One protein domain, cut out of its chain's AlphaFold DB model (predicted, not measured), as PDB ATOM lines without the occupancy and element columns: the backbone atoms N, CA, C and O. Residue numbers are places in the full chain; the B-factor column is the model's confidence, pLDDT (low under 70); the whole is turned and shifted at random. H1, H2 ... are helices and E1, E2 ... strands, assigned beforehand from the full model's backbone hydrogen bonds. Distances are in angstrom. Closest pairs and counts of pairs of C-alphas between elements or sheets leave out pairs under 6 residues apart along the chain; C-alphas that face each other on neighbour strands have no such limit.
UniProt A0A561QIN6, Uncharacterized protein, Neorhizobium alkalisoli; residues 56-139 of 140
ATOM      1  N   ARG A  56     -35.703  41.901 -40.222       91.44
ATOM      2  CA  ARG A  56     -36.439  42.385 -41.390       91.44
ATOM      3  C   ARG A  56     -37.914  41.990 -41.341       91.44
ATOM      4  O   ARG A  56     -38.774  42.846 -41.555       91.44
ATOM      5  N   ASP A  57     -38.204  40.726 -41.055       92.06
ATOM      6  CA  ASP A  57     -39.582  40.244 -40.972       92.06
ATOM      7  C   ASP A  57     -40.311  40.879 -39.781       92.06
ATOM      8  O   ASP A  57     -41.470  41.269 -39.908       92.06
ATOM      9  N   LEU A  58     -39.622  41.067 -38.647       91.88
ATOM     10  CA  LEU A  58     -40.174  41.760 -37.482       91.88
ATOM     11  C   LEU A  58     -40.622  43.181 -37.837       91.88
ATOM     12  O   LEU A  58     -41.736  43.575 -37.495       91.88
ATOM     13  N   ARG A  59     -39.787  43.927 -38.572       92.44
ATOM     14  CA  ARG A  59     -40.107  45.273 -39.069       92.44
ATOM     15  C   ARG A  59     -41.328  45.291 -39.971       92.44
ATOM     16  O   ARG A  59     -42.183  46.165 -39.834       92.44
ATOM     17  N   GLN A  60     -41.426  44.326 -40.880       92.25
ATOM     18  CA  GLN A  60     -42.576  44.216 -41.769       92.25
ATOM     19  C   GLN A  60     -43.861  43.942 -40.976       92.25
ATOM     20  O   GLN A  60     -44.836  44.676 -41.126       92.25
ATOM     21  N   VAL A  61     -43.829  42.961 -40.073       91.75
ATOM     22  CA  VAL A  61     -44.968  42.612 -39.214       91.75
ATOM     23  C   VAL A  61     -45.365  43.793 -38.322       91.75
ATOM     24  O   VAL A  61     -46.554  44.076 -38.162       91.75
ATOM     25  N   ALA A  62     -44.396  44.523 -37.767       91.94
ATOM     26  CA  ALA A  62     -44.651  45.724 -36.980       91.94
ATOM     27  C   ALA A  62     -45.318  46.822 -37.824       91.94
ATOM     28  O   ALA A  62     -46.288  47.429 -37.374       91.94
ATOM     29  N   LEU A  63     -44.858  47.050 -39.057       92.56
ATOM     30  CA  LEU A  63     -45.449  48.035 -39.967       92.56
ATOM     31  C   LEU A  63     -46.900  47.692 -40.317       92.56
ATOM     32  O   LEU A  63     -47.763  48.568 -40.271       92.56
ATOM     33  N   GLU A  64     -47.178  46.430 -40.642       92.12
ATOM     34  CA  GLU A  64     -48.532  45.959 -40.944       92.12
ATOM     35  C   GLU A  64     -49.469  46.172 -39.747       92.12
ATOM     36  O   GLU A  64     -50.572  46.700 -39.897       92.12
ATOM     37  N   ASN A  65     -49.005  45.848 -38.538       91.00
ATOM     38  CA  ASN A  65     -49.783  46.032 -37.314       91.00
ATOM     39  C   ASN A  65     -49.953  47.502 -36.921       91.00
ATOM     40  O   ASN A  65     -51.004  47.875 -36.398       91.00
ATOM     41  N   TYR A  66     -48.966  48.351 -37.201       92.12
ATOM     42  CA  TYR A  66     -49.075  49.793 -36.995       92.12
ATOM     43  C   TYR A  66     -50.115  50.407 -37.938       92.12
ATOM     44  O   TYR A  66     -50.978  51.165 -37.503       92.12
ATOM     45  N   GLN A  67     -50.101  50.021 -39.219       92.38
ATOM     46  CA  GLN A  67     -51.097  50.469 -40.199       92.38
ATOM     47  C   GLN A  67     -52.510  49.970 -39.872       92.38
ATOM     48  O   GLN A  67     -53.483  50.683 -40.114       92.38
ATOM     49  N   ALA A  68     -52.624  48.771 -39.296       89.75
ATOM     50  CA  ALA A  68     -53.887  48.222 -38.812       89.75
ATOM     51  C   ALA A  68     -54.391  48.884 -37.512       89.75
ATOM     52  O   ALA A  68     -55.547  48.685 -37.143       89.75
ATOM     53  N   GLY A  69     -53.556  49.670 -36.821       88.81
ATOM     54  CA  GLY A  69     -53.890  50.288 -35.534       88.81
ATOM     55  C   GLY A  69     -53.832  49.328 -34.340       88.81
ATOM     56  O   GLY A  69     -54.430  49.617 -33.306       88.81
ATOM     57  N   ASN A  70     -53.131  48.197 -34.471       88.88
ATOM     58  CA  ASN A  70     -52.974  47.198 -33.406       88.88
ATOM     59  C   ASN A  70     -51.871  47.565 -32.399       88.88
ATOM     60  O   ASN A  70     -51.883  47.064 -31.277       88.88
ATOM     61  N   ILE A  71     -50.907  48.401 -32.803       91.62
ATOM     62  CA  ILE A  71     -49.785  48.842 -31.964       91.62
ATOM     63  C   ILE A  71     -49.622  50.363 -31.999       91.62
ATOM     64  O   ILE A  71     -49.877  51.005 -33.019       91.62
ATOM     65  N   ASP A  72     -49.148  50.931 -30.890       93.06
ATOM     66  CA  ASP A  72     -48.816  52.353 -30.784       93.06
ATOM     67  C   ASP A  72     -47.570  52.733 -31.598       93.06
ATOM     68  O   ASP A  72     -46.730  51.895 -31.937       93.06
ATOM     69  N   GLN A  73     -47.404  54.033 -31.853       93.44
ATOM     70  CA  GLN A  73     -46.247  54.565 -32.576       93.44
ATOM     71  C   GLN A  73     -44.916  54.279 -31.858       93.44
ATOM     72  O   GLN A  73     -43.948  53.909 -32.518       93.44
ATOM     73  N   ASP A  74     -44.860  54.421 -30.531       94.06
ATOM     74  CA  ASP A  74     -43.643  54.145 -29.751       94.06
ATOM     75  C   ASP A  74     -43.265  52.654 -29.794       94.06
ATOM     76  O   ASP A  74     -42.090  52.296 -29.916       94.06
ATOM     77  N   THR A  75     -44.274  51.779 -29.770       92.31
ATOM     78  CA  THR A  75     -44.115  50.326 -29.926       92.31
ATOM     79  C   THR A  75     -43.570  49.992 -31.313       92.31
ATOM     80  O   THR A  75     -42.593  49.254 -31.428       92.31
ATOM     81  N   TYR A  76     -44.144  50.580 -32.367       93.56
ATOM     82  CA  TYR A  76     -43.657  50.424 -33.739       93.56
ATOM     83  C   TYR A  76     -42.211  50.905 -33.898       93.56
ATOM     84  O   TYR A  76     -41.399  50.209 -34.506       93.56
ATOM     85  N   PHE A  77     -41.880  52.073 -33.339       94.06
ATOM     86  CA  PHE A  77     -40.530  52.626 -33.409       94.06
ATOM     87  C   PHE A  77     -39.514  51.686 -32.755       94.06
ATOM     88  O   PHE A  77     -38.500  51.371 -33.363       94.06
ATOM     89  N   THR A  78     -39.838  51.156 -31.574       93.25
ATOM     90  CA  THR A  78     -38.979  50.215 -30.833       93.25
ATOM     91  C   THR A  78     -38.788  48.882 -31.563       93.25
ATOM     92  O   THR A  78     -37.708  48.300 -31.526       93.25
ATOM     93  N   LEU A  79     -39.836  48.381 -32.224       91.88
ATOM     94  CA  LEU A  79     -39.774  47.162 -33.041       91.88
ATOM     95  C   LEU A  79     -39.012  47.364 -34.354       91.88
ATOM     96  O   LEU A  79     -38.528  46.395 -34.934       91.88
ATOM     97  N   SER A  80     -38.960  48.607 -34.837       91.50
ATOM     98  CA  SER A  80     -38.342  48.946 -36.118       91.50
ATOM     99  C   SER A  80     -36.929  49.486 -36.016       91.50
ATOM    100  O   SER A  80     -36.293  49.724 -37.043       91.50
ATOM    101  N   GLU A  81     -36.461  49.694 -34.794       90.56
ATOM    102  CA  GLU A  81     -35.101  50.098 -34.507       90.56
ATOM    103  C   GLU A  81     -34.134  48.956 -34.832       90.56
ATOM    104  O   GLU A  81     -34.415  47.781 -34.578       90.56
ATOM    105  N   ASP A  82     -32.987  49.307 -35.412       88.50
ATOM    106  CA  ASP A  82     -31.925  48.337 -35.649       88.50
ATOM    107  C   ASP A  82     -31.346  47.858 -34.312       88.50
ATOM    108  O   ASP A  82     -31.191  48.627 -33.357       88.50
ATOM    109  N   LEU A  83     -31.001  46.571 -34.243       89.31
ATOM    110  CA  LEU A  83     -30.399  46.011 -33.040       89.31
ATOM    111  C   LEU A  83     -29.025  46.655 -32.781       89.31
ATOM    112  O   LEU A  83     -28.220  46.798 -33.708       89.31
ATOM    113  N   PRO A  84     -28.715  47.024 -31.525       91.06
ATOM    114  CA  PRO A  84     -27.374  47.465 -31.179       91.06
ATOM    115  C   PRO A  84     -26.396  46.298 -31.341       91.06
ATOM    116  O   PRO A  84     -26.767  45.148 -31.133       91.06
ATOM    117  N   SER A  85     -25.122  46.579 -31.628       90.44
ATOM    118  CA  SER A  85     -24.093  45.525 -31.729       90.44
ATOM    119  C   SER A  85     -23.868  44.774 -30.418       90.44
ATOM    120  O   SER A  85     -23.411  43.638 -30.420       90.44
ATOM    121  N   HIS A  86     -24.183  45.414 -29.293       92.44
ATOM    122  CA  HIS A  86     -24.058  44.835 -27.968       92.44
ATOM    123  C   HIS A  86     -25.290  45.190 -27.143       92.44
ATOM    124  O   HIS A  86     -25.734  46.341 -27.138       92.44
ATOM    125  N   ALA A  87     -25.793  44.216 -26.397       91.38
ATOM    126  CA  ALA A  87     -26.865  44.407 -25.432       91.38
ATOM    127  C   ALA A  87     -26.441  43.912 -24.052       91.38
ATOM    128  O   ALA A  87     -25.500  43.133 -23.921       91.38
ATOM    129  N   VAL A  88     -27.129  44.377 -23.013       91.50
ATOM    130  CA  VAL A  88     -26.895  43.934 -21.636       91.50
ATOM    131  C   VAL A  88     -28.113  43.165 -21.151       91.50
ATOM    132  O   VAL A  88     -29.247  43.594 -21.370       91.50
ATOM    133  N   ASP A  89     -27.856  42.034 -20.509       90.94
ATOM    134  CA  ASP A  89     -28.846  41.169 -19.873       90.94
ATOM    135  C   ASP A  89     -29.121  41.607 -18.412       90.94
ATOM    136  O   ASP A  89     -28.275  42.298 -17.835       90.94
ATOM    137  N   PRO A  90     -30.221  41.205 -17.738       89.38
ATOM    138  CA  PRO A  90     -30.492  41.564 -16.341       89.38
ATOM    139  C   PRO A  90     -29.389  41.153 -15.366       89.38
ATOM    140  O   PRO A  90     -29.196  41.793 -14.336       89.38
ATOM    141  N   LEU A  91     -28.619  40.119 -15.714       89.62
ATOM    142  CA  LEU A  91     -27.450  39.670 -14.954       89.62
ATOM    143  C   LEU A  91     -26.203  40.550 -15.159       89.62
ATOM    144  O   LEU A  91     -25.156  40.273 -14.574       89.62
ATOM    145  N   GLY A  92     -26.279  41.584 -16.001       88.31
ATOM    146  CA  GLY A  92     -25.158  42.456 -16.358       88.31
ATOM    147  C   GLY A  92     -24.182  41.839 -17.364       88.31
ATOM    148  O   GLY A  92     -23.076  42.350 -17.536       88.31
ATOM    149  N   GLN A  93     -24.561  40.736 -18.015       91.75
ATOM    150  CA  GLN A  93     -23.758  40.096 -19.057       91.75
ATOM    151  C   GLN A  93     -23.949  40.817 -20.392       91.75
ATOM    152  O   GLN A  93     -25.063  41.221 -20.724       91.75
ATOM    153  N   VAL A  94     -22.864  40.975 -21.151       91.62
ATOM    154  CA  VAL A  94     -22.906  41.584 -22.484       91.62
ATOM    155  C   VAL A  94     -23.188  40.496 -23.512       91.62
ATOM    156  O   VAL A  94     -22.405  39.557 -23.652       91.62
ATOM    157  N   LEU A  95     -24.298  40.639 -24.223       90.44
ATOM    158  CA  LEU A  95     -24.656  39.833 -25.377       90.44
ATOM    159  C   LEU A  95     -24.089  40.497 -26.634       90.44
ATOM    160  O   LEU A  95     -24.388  41.663 -26.903       90.44
ATOM    161  N   ASP A  96     -23.275  39.758 -27.382       92.00
ATOM    162  CA  ASP A  96     -22.805  40.181 -28.700       92.00
ATOM    163  C   ASP A  96     -23.892  39.887 -29.738       92.00
ATOM    164  O   ASP A  96     -24.323  38.745 -29.905       92.00
ATOM    165  N   LEU A  97     -24.363  40.942 -30.394       90.75
ATOM    166  CA  LEU A  97     -25.394  40.910 -31.426       90.75
ATOM    167  C   LEU A  97     -24.820  41.280 -32.798       90.75
ATOM    168  O   LEU A  97     -25.573  41.425 -33.756       90.75
ATOM    169  N   SER A  98     -23.498  41.420 -32.922       89.75
ATOM    170  CA  SER A  98     -22.838  41.833 -34.166       89.75
ATOM    171  C   SER A  98     -23.070  40.853 -35.325       89.75
ATOM    172  O   SER A  98     -23.044  41.261 -36.485       89.75
ATOM    173  N   ASP A  99     -23.330  39.580 -35.014       87.25
ATOM    174  CA  ASP A  99     -23.655  38.529 -35.989       87.25
ATOM    175  C   ASP A  99     -25.155  38.484 -36.361       87.25
ATOM    176  O   ASP A  99     -25.563  37.760 -37.279       87.25
ATOM    177  N   VAL A 100     -26.004  39.245 -35.659       88.75
ATOM    178  CA  VAL A 100     -27.438  39.328 -35.954       88.75
ATOM    179  C   VAL A 100     -27.646  40.334 -37.078       88.75
ATOM    180  O   VAL A 100     -27.566  41.546 -36.900       88.75
ATOM    181  N   THR A 101     -27.919  39.804 -38.264       88.88
ATOM    182  CA  THR A 101     -28.229  40.588 -39.458       88.88
ATOM    183  C   THR A 101     -29.713  40.503 -39.777       88.88
ATOM    184  O   THR A 101     -30.440  39.695 -39.202       88.88
ATOM    185  N   ASP A 102     -30.156  41.283 -40.760       87.69
ATOM    186  CA  ASP A 102     -31.535  41.287 -41.254       87.69
ATOM    187  C   ASP A 102     -32.064  39.929 -41.730       87.69
ATOM    188  O   ASP A 102     -33.276  39.772 -41.840       87.69
ATOM    189  N   GLU A 103     -31.187  38.965 -42.012       88.12
ATOM    190  CA  GLU A 103     -31.547  37.607 -42.441       88.12
ATOM    191  C   GLU A 103     -31.321  36.559 -41.338       88.12
ATOM    192  O   GLU A 103     -31.682  35.392 -41.500       88.12
ATOM    193  N   THR A 104     -30.740  36.956 -40.202       89.38
ATOM    194  CA  THR A 104     -30.468  36.060 -39.076       89.38
ATOM    195  C   THR A 104     -31.714  35.948 -38.199       89.38
ATOM    196  O   THR A 104     -32.220  36.947 -37.695       89.38
ATOM    197  N   GLY A 105     -32.211  34.725 -37.987       89.62
ATOM    198  CA  GLY A 105     -33.290  34.478 -37.029       89.62
ATOM    199  C   GLY A 105     -32.817  34.724 -35.595       89.62
ATOM    200  O   GLY A 105     -31.776  34.203 -35.192       89.62
ATOM    201  N   PHE A 106     -33.578  35.503 -34.832       91.69
ATOM    202  CA  PHE A 106     -33.229  35.914 -33.475       91.69
ATOM    203  C   PHE A 106     -34.439  35.812 -32.536       91.69
ATOM    204  O   PHE A 106     -35.584  35.987 -32.965       91.69
ATOM    205  N   ASP A 107     -34.193  35.525 -31.251       92.50
ATOM    206  CA  ASP A 107     -35.253  35.489 -30.240       92.50
ATOM    207  C   ASP A 107     -35.509  36.893 -29.684       92.50
ATOM    208  O   ASP A 107     -35.003  37.305 -28.636       92.50
ATOM    209  N   PHE A 108     -36.324  37.650 -30.416       91.81
ATOM    210  CA  PHE A 108     -36.723  38.992 -30.006       91.81
ATOM    211  C   PHE A 108     -37.583  38.985 -28.747       91.81
ATOM    212  O   PHE A 108     -37.556  39.943 -27.975       91.81
ATOM    213  N   LYS A 109     -38.338  37.910 -28.510       91.88
ATOM    214  CA  LYS A 109     -39.195  37.796 -27.333       91.88
ATOM    215  C   LYS A 109     -38.358  37.716 -26.059       91.88
ATOM    216  O   LYS A 109     -38.662  38.420 -25.095       91.88
ATOM    217  N   GLU A 110     -37.317  36.888 -26.055       91.94
ATOM    218  CA  GLU A 110     -36.367  36.803 -24.946       91.94
ATOM    219  C   GLU A 110     -35.595  38.118 -24.797       91.94
ATOM    220  O   GLU A 110     -35.577  38.699 -23.713       91.94
ATOM    221  N   TYR A 111     -35.080  38.668 -25.899       92.88
ATOM    222  CA  TYR A 111     -34.365  39.943 -25.886       92.88
ATOM    223  C   TYR A 111     -35.173  41.085 -25.256       92.88
ATOM    224  O   TYR A 111     -34.697  41.731 -24.323       92.88
ATOM    225  N   TYR A 112     -36.407  41.333 -25.708       93.31
ATOM    226  CA  TYR A 112     -37.227  42.412 -25.150       93.31
ATOM    227  C   TYR A 112     -37.683  42.124 -23.714       93.31
ATOM    228  O   TYR A 112     -37.865  43.066 -22.942       93.31
ATOM    229  N   SER A 113     -37.822  40.851 -23.321       93.69
ATOM    230  CA  SER A 113     -38.069  40.468 -21.923       93.69
ATOM    231  C   SER A 113     -36.895  40.869 -21.033       93.69
ATOM    232  O   SER A 113     -37.087  41.500 -19.992       93.69
ATOM    233  N   ASN A 114     -35.679  40.585 -21.488       94.44
ATOM    234  CA  ASN A 114     -34.449  40.922 -20.787       94.44
ATOM    235  C   ASN A 114     -34.263  42.445 -20.724       94.44
ATOM    236  O   ASN A 114     -33.986  42.995 -19.659       94.44
ATOM    237  N   GLN A 115     -34.522  43.162 -21.825       93.38
ATOM    238  CA  GLN A 115     -34.485  44.628 -21.837       93.38
ATOM    239  C   GLN A 115     -35.534  45.259 -20.909       93.38
ATOM    240  O   GLN A 115     -35.254  46.288 -20.293       93.38
ATOM    241  N   LEU A 116     -36.727  44.663 -20.779       94.75
ATOM    242  CA  LEU A 116     -37.758  45.143 -19.853       94.75
ATOM    243  C   LEU A 116     -37.288  45.027 -18.403       94.75
ATOM    244  O   LEU A 116     -37.463  45.963 -17.620       94.75
ATOM    245  N   GLU A 117     -36.695  43.893 -18.043       94.44
ATOM    246  CA  GLU A 117     -36.177  43.673 -16.696       94.44
ATOM    247  C   GLU A 117     -34.995  44.607 -16.397       94.44
ATOM    248  O   GLU A 117     -34.966  45.229 -15.336       94.44
ATOM    249  N   VAL A 118     -34.084  44.815 -17.355       93.38
ATOM    250  CA  VAL A 118     -33.003  45.810 -17.237       93.38
ATOM    251  C   VAL A 118     -33.563  47.219 -17.028       93.38
ATOM    252  O   VAL A 118     -33.139  47.910 -16.102       93.38
ATOM    253  N   ALA A 119     -34.529  47.652 -17.845       93.56
ATOM    254  CA  ALA A 119     -35.152  48.971 -17.712       93.56
ATOM    255  C   ALA A 119     -35.866  49.135 -16.361       93.56
ATOM    256  O   ALA A 119     -35.734  50.174 -15.714       93.56
ATOM    257  N   SER A 120     -36.559  48.089 -15.901       93.44
ATOM    258  CA  SER A 120     -37.231  48.070 -14.598       93.44
ATOM    259  C   SER A 120     -36.228  48.157 -13.444       93.44
ATOM    260  O   SER A 120     -36.416  48.957 -12.531       93.44
ATOM    261  N   ASN A 121     -35.125  47.406 -13.512       92.94
ATOM    262  CA  ASN A 121     -34.054  47.430 -12.512       92.94
ATOM    263  C   ASN A 121     -33.312  48.776 -12.478       92.94
ATOM    264  O   ASN A 121     -32.832  49.190 -11.423       92.94
ATOM    265  N   LEU A 122     -33.238  49.475 -13.614       92.12
ATOM    266  CA  LEU A 122     -32.661  50.817 -13.715       92.12
ATOM    267  C   LEU A 122     -33.626  51.924 -13.247       92.12
ATOM    268  O   LEU A 122     -33.199  53.059 -13.036       92.12
ATOM    269  N   GLY A 123     -34.914  51.610 -13.071       92.69
ATOM    270  CA  GLY A 123     -35.957  52.579 -12.728       92.69
ATOM    271  C   GLY A 123     -36.414  53.449 -13.905       92.69
ATOM    272  O   GLY A 123     -36.967  54.526 -13.689       92.69
ATOM    273  N   ASP A 124     -36.186  53.017 -15.150       94.19
ATOM    274  CA  ASP A 124     -36.675  53.712 -16.346       94.19
ATOM    275  C   ASP A 124     -38.113  53.279 -16.671       94.19
ATOM    276  O   ASP A 124     -38.367  52.434 -17.533       94.19
ATOM    277  N   GLU A 125     -39.074  53.872 -15.958       93.81
ATOM    278  CA  GLU A 125     -40.502  53.550 -16.089       93.81
ATOM    279  C   GLU A 125     -41.055  53.821 -17.496       93.81
ATOM    280  O   GLU A 125     -41.926  53.093 -17.975       93.81
ATOM    281  N   ARG A 126     -40.537  54.847 -18.191       93.25
ATOM    282  CA  ARG A 126     -40.996  55.178 -19.549       93.25
ATOM    283  C   ARG A 126     -40.609  54.082 -20.525       93.25
ATOM    284  O   ARG A 126     -41.455  53.598 -21.274       93.25
ATOM    285  N   ARG A 127     -39.341  53.670 -20.499       92.56
ATOM    286  CA  ARG A 127     -38.849  52.604 -21.372       92.56
ATOM    287  C   ARG A 127     -39.478  51.259 -21.017       92.56
ATOM    288  O   ARG A 127     -39.862  50.522 -21.921       92.56
ATOM    289  N   ALA A 128     -39.663  50.972 -19.728       94.62
ATOM    290  CA  ALA A 128     -40.349  49.766 -19.274       94.62
ATOM    291  C   ALA A 128     -41.797  49.689 -19.792       94.62
ATOM    292  O   ALA A 128     -42.211  48.642 -20.285       94.62
ATOM    293  N   SER A 129     -42.547  50.797 -19.776       94.75
ATOM    294  CA  SER A 129     -43.913  50.833 -20.316       94.75
ATOM    295  C   SER A 129     -43.966  50.507 -21.813       94.75
ATOM    296  O   SER A 129     -44.845  49.763 -22.240       94.75
ATOM    297  N   ILE A 130     -43.035  51.036 -22.614       94.12
ATOM    298  CA  ILE A 130     -42.982  50.764 -24.060       94.12
ATOM    299  C   ILE A 130     -42.630  49.292 -24.313       94.12
ATOM    300  O   ILE A 130     -43.301  48.611 -25.085       94.12
ATOM    301  N   LEU A 131     -41.620  48.770 -23.611       93.88
ATOM    302  CA  LEU A 131     -41.207  47.367 -23.716       93.88
ATOM    303  C   LEU A 131     -42.314  46.402 -23.270       93.88
ATOM    304  O   LEU A 131     -42.469  45.322 -23.839       93.88
ATOM    305  N   GLN A 132     -43.136  46.800 -22.300       94.50
ATOM    306  CA  GLN A 132     -44.311  46.036 -21.901       94.50
ATOM    307  C   GLN A 132     -45.349  45.954 -23.030       94.50
ATOM    308  O   GLN A 132     -45.881  44.869 -23.271       94.50
ATOM    309  N   SER A 133     -45.605  47.053 -23.749       93.00
ATOM    310  CA  SER A 133     -46.480  47.055 -24.933       93.00
ATOM    311  C   SER A 133     -45.924  46.182 -26.062       93.00
ATOM    312  O   SER A 133     -46.668  45.403 -26.655       93.00
ATOM    313  N   VAL A 134     -44.610  46.232 -26.304       93.00
ATOM    314  CA  VAL A 134     -43.920  45.353 -27.267       93.00
ATOM    315  C   VAL A 134     -44.125  43.877 -26.912       93.00
ATOM    316  O   VAL A 134     -44.512  43.072 -27.758       93.00
ATOM    317  N   LEU A 135     -43.929  43.502 -25.645       92.25
ATOM    318  CA  LEU A 135     -44.133  42.122 -25.200       92.25
ATOM    319  C   LEU A 135     -45.603  41.699 -25.204       92.25
ATOM    320  O   LEU A 135     -45.884  40.515 -25.384       92.25
ATOM    321  N   ALA A 136     -46.537  42.624 -24.973       91.31
ATOM    322  CA  ALA A 136     -47.965  42.350 -25.095       91.31
ATOM    323  C   ALA A 136     -48.332  42.031 -26.550       91.31
ATOM    324  O   ALA A 136     -49.027  41.048 -26.790       91.31
ATOM    325  N   PHE A 137     -47.785  42.789 -27.504       89.38
ATOM    326  CA  PHE A 137     -47.934  42.529 -28.934       89.38
ATOM    327  C   PHE A 137     -47.395  41.147 -29.333       89.38
ATOM    328  O   PHE A 137     -48.085  40.394 -30.007       89.38
ATOM    329  N   MET A 138     -46.211  40.759 -28.852       87.00
ATOM    330  CA  MET A 138     -45.613  39.452 -29.176       87.00
ATOM    331  C   MET A 138     -46.307  38.243 -28.522       87.00
ATOM    332  O   MET A 138     -45.956  37.096 -28.810       87.00
ATOM    333  N   LYS A 139     -47.228  38.478 -27.581       82.50
ATOM    334  CA  LYS A 139     -48.012  37.437 -26.894       82.50
ATOM    335  C   LYS A 139     -49.436  37.294 -27.443       82.50
ATOM    336  O   LYS A 139     -50.082  36.310 -27.079       82.50
TER     337      LYS A 139
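AT A GLANCE: This is residues 56 to 139 of the 140 residues of an uncharacterized protein of Neorhizobium alkalisoli (UniProt A0A561QIN6). Two helical hairpins, H1 with H2 and H3 with H4, meet where H2 crosses H4, and a small two-stranded hairpin of E1 and E2 lies beside H3 at the end of the domain far from H1. The long link from E2 to H3, residues 97 to 107, folds back from the strands toward the first residue of H1 before H3 begins. The printed part has 84 residues, with four named helices and two named strands in the order H1, H2, E1, E2, H3, H4; the sheet E1 - E2 is antiparallel. The class is mostly helix, with 48 residues in helices and 6 in strands. The whole is compact, with a radius of gyration of the C-alphas of 12.8 A and spans of 37 by 31 by 18 A.

IN THESE COORDINATES: H1 is residues 56 to 67, 16.8 A long, and its first C-alpha, Arg 56, is at (-36.439, 42.385, -41.390). H2 is residues 73 to 80, 10.3 A long. The strands are short: E1 is residues 86 to 88, 7.0 A, and E2 is residues 94 to 96, 6.4 A. In the link after E2, C-alpha 102 is at (-31.535, 41.287, -41.254). H3, the longest helix, is residues 108 to 122, 20.5 A. H4 is residues 125 to 137, 18.5 A, and its last C-alpha, Phe 137, is at (-47.934, 42.529, -28.934).

HOW THE PARTS SIT: H1 and H2 form a helical hairpin: they touch at a shallow tilt of 16 degrees, opposite ways, with the C-alphas of Arg 59 and Ser 80 closest at 5.0 A. H2 touches H4, which meets it with residues 130 to 134 alone; the closest C-alphas are those of Thr 75 and Val 134, 5.6 A apart. The tilt of H2 to H4 is 72 degrees, only just about perpendicular. H3 and H4, also a helical hairpin, touch at a shallow tilt of 21 degrees, opposite ways, with the C-alphas of Leu 116 and Ala 128 closest at 5.3 A. With two of these three touching pairs at a shallow tilt, the helix packing is mostly aligned, but only just. E1 and E2 are an antiparallel hairpin, 149 degrees between directions; N 87 and O 95 are 3.0 A apart and N 95 and O 87 2.8 A, both within hydrogen-bond range. The closest C-alphas of E1 and H3 are those of Val 88 and Gln 115, 7.6 A apart. H1 is apart from H3 and H4, and H2 is apart from H3. In H1, H2, H3 and H4 every O i to N i+4 pair is within hydrogen-bond range.

THE WHOLE: The two C-alphas farthest apart are those of Ala 68 and Gln 93, 36.9 A. The printed part has no cut. The link from E2 to H3, with 11 residues, is long; the other links are tight. The mean pLDDT of the printed part is 91.6, and no printed residue is under 70.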